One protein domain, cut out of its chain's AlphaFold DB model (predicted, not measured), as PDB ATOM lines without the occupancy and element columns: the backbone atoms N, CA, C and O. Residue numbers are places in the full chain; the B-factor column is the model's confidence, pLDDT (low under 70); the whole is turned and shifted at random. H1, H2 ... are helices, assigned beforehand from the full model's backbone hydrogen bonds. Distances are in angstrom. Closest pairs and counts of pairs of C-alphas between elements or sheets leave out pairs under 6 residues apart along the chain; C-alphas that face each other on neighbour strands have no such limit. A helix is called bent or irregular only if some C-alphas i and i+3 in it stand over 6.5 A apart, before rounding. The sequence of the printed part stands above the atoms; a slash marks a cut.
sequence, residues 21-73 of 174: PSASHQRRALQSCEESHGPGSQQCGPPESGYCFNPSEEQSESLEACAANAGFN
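AT A GLANCE: This is residues 21 to 73 of the 174 residues of an uncharacterized protein of Lomentospora prolificans (UniProt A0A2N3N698). A longer helix, H1, and a short one, H2, stand on either side of a looped stretch without named elements, which folds back on itself in a small strand-like hairpin, residues 42 to 53, in the middle. The helices have no contact with each other. The printed part has 53 residues with two named helices, H1 then H2, and no named strand; the class is all helix, though the helices hold 22 of the 53 residues. The whole is compact, with a radius of gyration of the C-alphas of 10.6 A, and flat, spanning 30 by 25 by 13 A.

IN THESE COORDINATES: H1, residues 23 to 37, begins with C-alpha 23 at (-17.513, 13.805, 17.871) and ends with C-alpha 37 at (0.842, 10.403, 7.812), a length of 21.2 A. Residues 38 to 62 hold no named element. H2, residues 63 to 69, measures 10.0 A and ends with C-alpha 69 at (-6.701, -4.629, 4.917).

HOW THE PARTS SIT: Residues 42 to 43 pair with residues 52 to 53, antiparallel, in stretches too short to be named strands. The C-alphas of residues 38 to 62 lie 2 to 15 A from the mean of the C-alphas. H1 and H2 are apart, with no C-alpha of the one within 8 A of the other. In both H1 and H2 every O i to N i+4 pair is within hydrogen-bond range. Neither helix is bent.

THE WHOLE: The C-alphas of Ser 22 and Glu 58, the two farthest apart, are 31.3 A apart. The printed part has no cut. The link from H1 to H2 is long, with 25 residues. The mean pLDDT of the printed part is 71.6, and 21 residues are under 70, among them residues 21 to 30 and 58 to 61.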
ATOM      1  N   PRO A  21     -19.547   7.264  18.936       50.50
ATOM      2  CA  PRO A  21     -18.309   7.906  19.327       50.50
ATOM      3  C   PRO A  21     -18.565   9.409  19.348       50.50
ATOM      4  O   PRO A  21     -18.959  10.008  18.348       50.50
ATOM      5  N   SER A  22     -18.424  10.002  20.534       50.53
ATOM      6  CA  SER A  22     -18.593  11.438  20.713       50.53
ATOM      7  C   SER A  22     -17.710  12.139  19.683       50.53
ATOM      8  O   SER A  22     -16.551  11.759  19.520       50.53
ATOM      9  N   ALA A  23     -18.229  13.140  18.969       55.88
ATOM     10  CA  ALA A  23     -17.513  13.805  17.871       55.88
ATOM     11  C   ALA A  23     -16.115  14.335  18.278       55.88
ATOM     12  O   ALA A  23     -15.250  14.564  17.433       55.88
ATOM     13  N   SER A  24     -15.866  14.495  19.583       59.88
ATOM     14  CA  SER A  24     -14.547  14.779  20.156       59.88
ATOM     15  C   SER A  24     -13.522  13.652  19.966       59.88
ATOM     16  O   SER A  24     -12.354  13.945  19.721       59.88
ATOM     17  N   HIS A  25     -13.929  12.382  20.055       59.06
ATOM     18  CA  HIS A  25     -13.060  11.223  19.826       59.06
ATOM     19  C   HIS A  25     -12.660  11.101  18.358       59.06
ATOM     20  O   HIS A  25     -11.487  10.889  18.064       59.06
ATOM     21  N   GLN A  26     -13.603  11.331  17.444       61.53
ATOM     22  CA  GLN A  26     -13.329  11.294  16.008       61.53
ATOM     23  C   GLN A  26     -12.347  12.399  15.590       61.53
ATOM     24  O   GLN A  26     -11.414  12.149  14.833       61.53
ATOM     25  N   ARG A  27     -12.480  13.611  16.147       63.59
ATOM     26  CA  ARG A  27     -11.514  14.694  15.894       63.59
ATOM     27  C   ARG A  27     -10.111  14.383  16.401       63.59
ATOM     28  O   ARG A  27      -9.147  14.755  15.745       63.59
ATOM     29  N   ARG A  28      -9.992  13.715  17.550       66.56
ATOM     30  CA  ARG A  28      -8.684  13.334  18.096       66.56
ATOM     31  C   ARG A  28      -8.013  12.258  17.235       66.56
ATOM     32  O   ARG A  28      -6.811  12.337  17.022       66.56
ATOM     33  N   ALA A  29      -8.786  11.308  16.710       67.56
ATOM     34  CA  ALA A  29      -8.272  10.290  15.798       67.56
ATOM     35  C   ALA A  29      -7.784  10.896  14.469       67.56
ATOM     36  O   ALA A  29      -6.675  10.598  14.039       67.56
ATOM     37  N   LEU A  30      -8.543  11.831  13.882       67.12
ATOM     38  CA  LEU A  30      -8.129  12.540  12.663       67.12
ATOM     39  C   LEU A  30      -6.850  13.367  12.865       67.12
ATOM     40  O   LEU A  30      -5.956  13.313  12.030       67.12
ATOM     41  N   GLN A  31      -6.721  14.067  13.999       76.88
ATOM     42  CA  GLN A  31      -5.486  14.793  14.328       76.88
ATOM     43  C   GLN A  31      -4.283  13.854  14.458       76.88
ATOM     44  O   GLN A  31      -3.194  14.184  14.001       76.88
ATOM     45  N   SER A  32      -4.487  12.666  15.035       79.12
ATOM     46  CA  SER A  32      -3.435  11.652  15.129       79.12
ATOM     47  C   SER A  32      -3.020  11.121  13.753       79.12
ATOM     48  O   SER A  32      -1.842  10.825  13.554       79.12
ATOM     49  N   CYS A  33      -3.956  11.009  12.804       80.31
ATOM     50  CA  CYS A  33      -3.657  10.613  11.427       80.31
ATOM     51  C   CYS A  33      -2.848  11.682  10.690       80.31
ATOM     52  O   CYS A  33      -1.835  11.360  10.076       80.31
ATOM     53  N   GLU A  34      -3.251  12.952  10.779       83.00
ATOM     54  CA  GLU A  34      -2.520  14.048  10.132       83.00
ATOM     55  C   GLU A  34      -1.099  14.217  10.687       83.00
ATOM     56  O   GLU A  34      -0.182  14.556   9.940       83.00
ATOM     57  N   GLU A  35      -0.892  13.953  11.979       82.94
ATOM     58  CA  GLU A  35       0.433  14.037  12.606       82.94
ATOM     59  C   GLU A  35       1.368  12.895  12.178       82.94
ATOM     60  O   GLU A  35       2.574  13.097  12.055       82.94
ATOM     61  N   SER A  36       0.822  11.702  11.924       80.56
ATOM     62  CA  SER A  36       1.608  10.507  11.590       80.56
ATOM     63  C   SER A  36       1.831  10.313  10.088       80.56
ATOM     64  O   SER A  36       2.905   9.867   9.697       80.56
ATOM     65  N   HIS A  37       0.845  10.659   9.259       79.50
ATOM     66  CA  HIS A  37       0.842  10.403   7.812       79.50
ATOM     67  C   HIS A  37       0.784  11.694   6.979       79.50
ATOM     68  O   HIS A  37       0.716  11.655   5.754       79.50
ATOM     69  N   GLY A  38       0.827  12.858   7.633       84.25
ATOM     70  CA  GLY A  38       0.856  14.161   6.980       84.25
ATOM     71  C   GLY A  38      -0.528  14.743   6.666       84.25
ATOM     72  O   GLY A  38      -1.567  14.106   6.880       84.25
ATOM     73  N   PRO A  39      -0.562  15.988   6.163       82.50
ATOM     74  CA  PRO A  39      -1.810  16.681   5.861       82.50
ATOM     75  C   PRO A  39      -2.608  15.934   4.785       82.50
ATOM     76  O   PRO A  39      -2.039  15.440   3.812       82.50
ATOM     77  N   GLY A  40      -3.931  15.874   4.961       80.44
ATOM     78  CA  GLY A  40      -4.837  15.163   4.048       80.44
ATOM     79  C   GLY A  40      -5.124  13.711   4.436       80.44
ATOM     80  O   GLY A  40      -5.956  13.073   3.794       80.44
ATOM     81  N   SER A  41      -4.504  13.214   5.508       83.56
ATOM     82  CA  SER A  41      -4.746  11.867   6.026       83.56
ATOM     83  C   SER A  41      -6.159  11.711   6.588       83.56
ATOM     84  O   SER A  41      -6.614  12.502   7.416       83.56
ATOM     85  N   GLN A  42      -6.850  10.657   6.166       80.19
ATOM     86  CA  GLN A  42      -8.197  10.295   6.597       80.19
ATOM     87  C   GLN A  42      -8.189   8.945   7.304       80.19
ATOM     88  O   GLN A  42      -7.355   8.087   7.033       80.19
ATOM     89  N   GLN A  43      -9.127   8.747   8.223       81.06
ATOM     90  CA  GLN A  43      -9.236   7.495   8.961       81.06
ATOM     91  C   GLN A  43      -9.986   6.437   8.136       81.06
ATOM     92  O   GLN A  43     -11.114   6.677   7.701       81.06
ATOM     93  N   CYS A  44      -9.388   5.258   7.962       78.62
ATOM     94  CA  CYS A  44     -10.012   4.109   7.311       78.62
ATOM     95  C   CYS A  44     -10.685   3.211   8.348       78.62
ATOM     96  O   CYS A  44     -10.050   2.378   9.002       78.62
ATOM     97  N   GLY A  45     -11.995   3.364   8.499       75.31
ATOM     98  CA  GLY A  45     -12.791   2.524   9.387       75.31
ATOM     99  C   GLY A  45     -13.073   3.166  10.749       75.31
ATOM    100  O   GLY A  45     -13.032   4.391  10.888       75.31
ATOM    101  N   PRO A  46     -13.478   2.360  11.746       71.44
ATOM    102  CA  PRO A  46     -13.950   2.886  13.017       71.44
ATOM    103  C   PRO A  46     -12.818   3.579  13.789       71.44
ATOM    104  O   PRO A  46     -11.656   3.206  13.650       71.44
ATOM    105  N   PRO A  47     -13.139   4.538  14.675       64.31
ATOM    106  CA  PRO A  47     -12.140   5.278  15.443       64.31
ATOM    107  C   PRO A  47     -11.204   4.381  16.268       64.31
ATOM    108  O   PRO A  47     -10.098   4.796  16.603       64.31
ATOM    109  N   GLU A  48     -11.649   3.163  16.577       69.19
ATOM    110  CA  GLU A  48     -10.919   2.148  17.339       69.19
ATOM    111  C   GLU A  48      -9.856   1.416  16.514       69.19
ATOM    112  O   GLU A  48      -8.911   0.882  17.088       69.19
ATOM    113  N   SER A  49      -9.990   1.394  15.182       69.88
ATOM    114  CA  SER A  49      -9.052   0.693  14.302       69.88
ATOM    115  C   SER A  49      -7.708   1.418  14.213       69.88
ATOM    116  O   SER A  49      -6.676   0.782  14.038       69.88
ATOM    117  N   GLY A  50      -7.708   2.749  14.346       72.50
ATOM    118  CA  GLY A  50      -6.497   3.570  14.268       72.50
ATOM    119  C   GLY A  50      -5.814   3.592  12.892       72.50
ATOM    120  O   GLY A  50      -4.716   4.130  12.791       72.50
ATOM    121  N   TYR A  51      -6.434   3.039  11.843       78.25
ATOM    122  CA  TYR A  51      -5.860   3.023  10.494       78.25
ATOM    123  C   TYR A  51      -6.090   4.354   9.780       78.25
ATOM    124  O   TYR A  51      -7.207   4.873   9.757       78.25
ATOM    125  N   CYS A  52      -5.032   4.887   9.176       81.94
ATOM    126  CA  CYS A  52      -5.029   6.162   8.473       81.94
ATOM    127  C   CYS A  52      -4.551   5.952   7.034       81.94
ATOM    128  O   CYS A  52      -3.650   5.155   6.791       81.94
ATOM    129  N   PHE A  53      -5.126   6.697   6.099       82.62
ATOM    130  CA  PHE A  53      -4.757   6.699   4.691       82.62
ATOM    131  C   PHE A  53      -4.571   8.127   4.207       82.62
ATOM    132  O   PHE A  53      -5.412   8.983   4.487       82.62
ATOM    133  N   ASN A  54      -3.497   8.380   3.462       84.88
ATOM    134  CA  ASN A  54      -3.252   9.680   2.857       84.88
ATOM    135  C   ASN A  54      -3.358   9.599   1.322       84.88
ATOM    136  O   ASN A  54      -2.429   9.103   0.683       84.88
ATOM    137  N   PRO A  55      -4.426  10.145   0.708       75.31
ATOM    138  CA  PRO A  55      -4.552  10.188  -0.751       75.31
ATOM    139  C   PRO A  55      -3.500  11.086  -1.417       75.31
ATOM    140  O   PRO A  55      -3.290  10.998  -2.624       75.31
ATOM    141  N   SER A  56      -2.843  11.964  -0.653       78.12
ATOM    142  CA  SER A  56      -1.859  12.917  -1.175       78.12
ATOM    143  C   SER A  56      -0.478  12.296  -1.398       78.12
ATOM    144  O   SER A  56       0.330  12.886  -2.109       78.12
ATOM    145  N   GLU A  57      -0.195  11.127  -0.816       72.81
ATOM    146  CA  GLU A  57       1.091  10.428  -0.974       72.81
ATOM    147  C   GLU A  57       1.103   9.428  -2.143       72.81
ATOM    148  O   GLU A  57       1.905   8.500  -2.158       72.81
ATOM    149  N   GLU A  58       0.195   9.575  -3.116       65.88
ATOM    150  CA  GLU A  58       0.024   8.621  -4.229       65.88
ATOM    151  C   GLU A  58      -0.246   7.173  -3.773       65.88
ATOM    152  O   GLU A  58      -0.156   6.231  -4.568       65.88
ATOM    153  N   GLN A  59      -0.634   6.973  -2.507       60.72
ATOM    154  CA  GLN A  59      -1.199   5.708  -2.065       60.72
ATOM    155  C   GLN A  59      -2.533   5.552  -2.797       60.72
ATOM    156  O   GLN A  59      -3.522   6.210  -2.504       60.72
ATOM    157  N   SER A  60      -2.526   4.731  -3.839       55.78
ATOM    158  CA  SER A  60      -3.669   4.475  -4.722       55.78
ATOM    159  C   SER A  60      -4.622   3.426  -4.146       55.78
ATOM    160  O   SER A  60      -5.569   3.009  -4.811       55.78
ATOM    161  N   GLU A  61      -4.387   2.994  -2.908       62.28
ATOM    162  CA  GLU A  61      -5.306   2.113  -2.207       62.28
ATOM    163  C   GLU A  61      -6.590   2.883  -1.908       62.28
ATOM    164  O   GLU A  61      -6.594   3.891  -1.209       62.28
ATOM    165  N   SER A  62      -7.707   2.430  -2.476       70.25
ATOM    166  CA  SER A  62      -9.003   3.021  -2.169       70.25
ATOM    167  C   SER A  62      -9.292   2.904  -0.668       70.25
ATOM    168  O   SER A  62      -8.812   1.999   0.019       70.25
ATOM    169  N   LEU A  63     -10.131   3.802  -0.147       68.75
ATOM    170  CA  LEU A  63     -10.614   3.762   1.242       68.75
ATOM    171  C   LEU A  63     -11.177   2.373   1.613       68.75
ATOM    172  O   LEU A  63     -11.063   1.919   2.751       68.75
ATOM    173  N   GLU A  64     -11.729   1.674   0.622       68.75
ATOM    174  CA  GLU A  64     -12.223   0.301   0.712       68.75
ATOM    175  C   GLU A  64     -11.097  -0.725   0.863       68.75
ATOM    176  O   GLU A  64     -11.210  -1.613   1.704       68.75
ATOM    177  N   ALA A  65      -9.998  -0.596   0.110       71.00
ATOM    178  CA  ALA A  65      -8.817  -1.447   0.262       71.00
ATOM    179  C   ALA A  65      -8.162  -1.245   1.636       71.00
ATOM    180  O   ALA A  65      -7.842  -2.219   2.318       71.00
ATOM    181  N   CYS A  66      -8.063   0.007   2.089       73.38
ATOM    182  CA  CYS A  66      -7.552   0.350   3.414       73.38
ATOM    183  C   CYS A  66      -8.400  -0.284   4.532       73.38
ATOM    184  O   CYS A  66      -7.874  -0.884   5.471       73.38
ATOM    185  N   ALA A  67      -9.729  -0.224   4.411       72.50
ATOM    186  CA  ALA A  67     -10.624  -0.853   5.374       72.50
ATOM    187  C   ALA A  67     -10.587  -2.385   5.317       72.50
ATOM    188  O   ALA A  67     -10.555  -3.032   6.366       72.50
ATOM    189  N   ALA A  68     -10.526  -2.963   4.115       72.94
ATOM    190  CA  ALA A  68     -10.416  -4.403   3.920       72.94
ATOM    191  C   ALA A  68      -9.113  -4.958   4.515       72.94
ATOM    192  O   ALA A  68      -9.143  -5.986   5.191       72.94
ATOM    193  N   ASN A  69      -7.991  -4.253   4.337       70.94
ATOM    194  CA  ASN A  69      -6.701  -4.629   4.917       70.94
ATOM    195  C   ASN A  69      -6.700  -4.492   6.451       70.94
ATOM    196  O   ASN A  69      -6.082  -5.284   7.158       70.94
ATOM    197  N   ALA A  70      -7.474  -3.540   6.977       68.00
ATOM    198  CA  ALA A  70      -7.744  -3.418   8.406       68.00
ATOM    199  C   ALA A  70      -8.736  -4.480   8.942       68.00
ATOM    200  O   ALA A  70      -9.012  -4.509  10.139       68.00
ATOM    201  N   GLY A  71      -9.271  -5.364   8.088       70.56
ATOM    202  CA  GLY A  71     -10.221  -6.414   8.472       70.56
ATOM    203  C   GLY A  71     -11.660  -5.924   8.656       70.56
ATOM    204  O   GLY A  71     -12.493  -6.648   9.206       70.56
ATOM    205  N   PHE A  72     -11.972  -4.710   8.197       70.38
ATOM    206  CA  PHE A  72     -13.305  -4.121   8.271       70.38
ATOM    207  C   PHE A  72     -13.970  -4.123   6.898       70.38
ATOM    208  O   PHE A  72     -13.425  -3.644   5.909       70.38
ATOM    209  N   ASN A  73     -15.204  -4.617   6.846       61.06
ATOM    210  CA  ASN A  73     -16.026  -4.527   5.650       61.06
ATOM    211  C   ASN A  73     -16.868  -3.248   5.750       61.06
ATOM    212  O   ASN A  73     -17.835  -3.211   6.516       61.06
TER     213      ASN A  73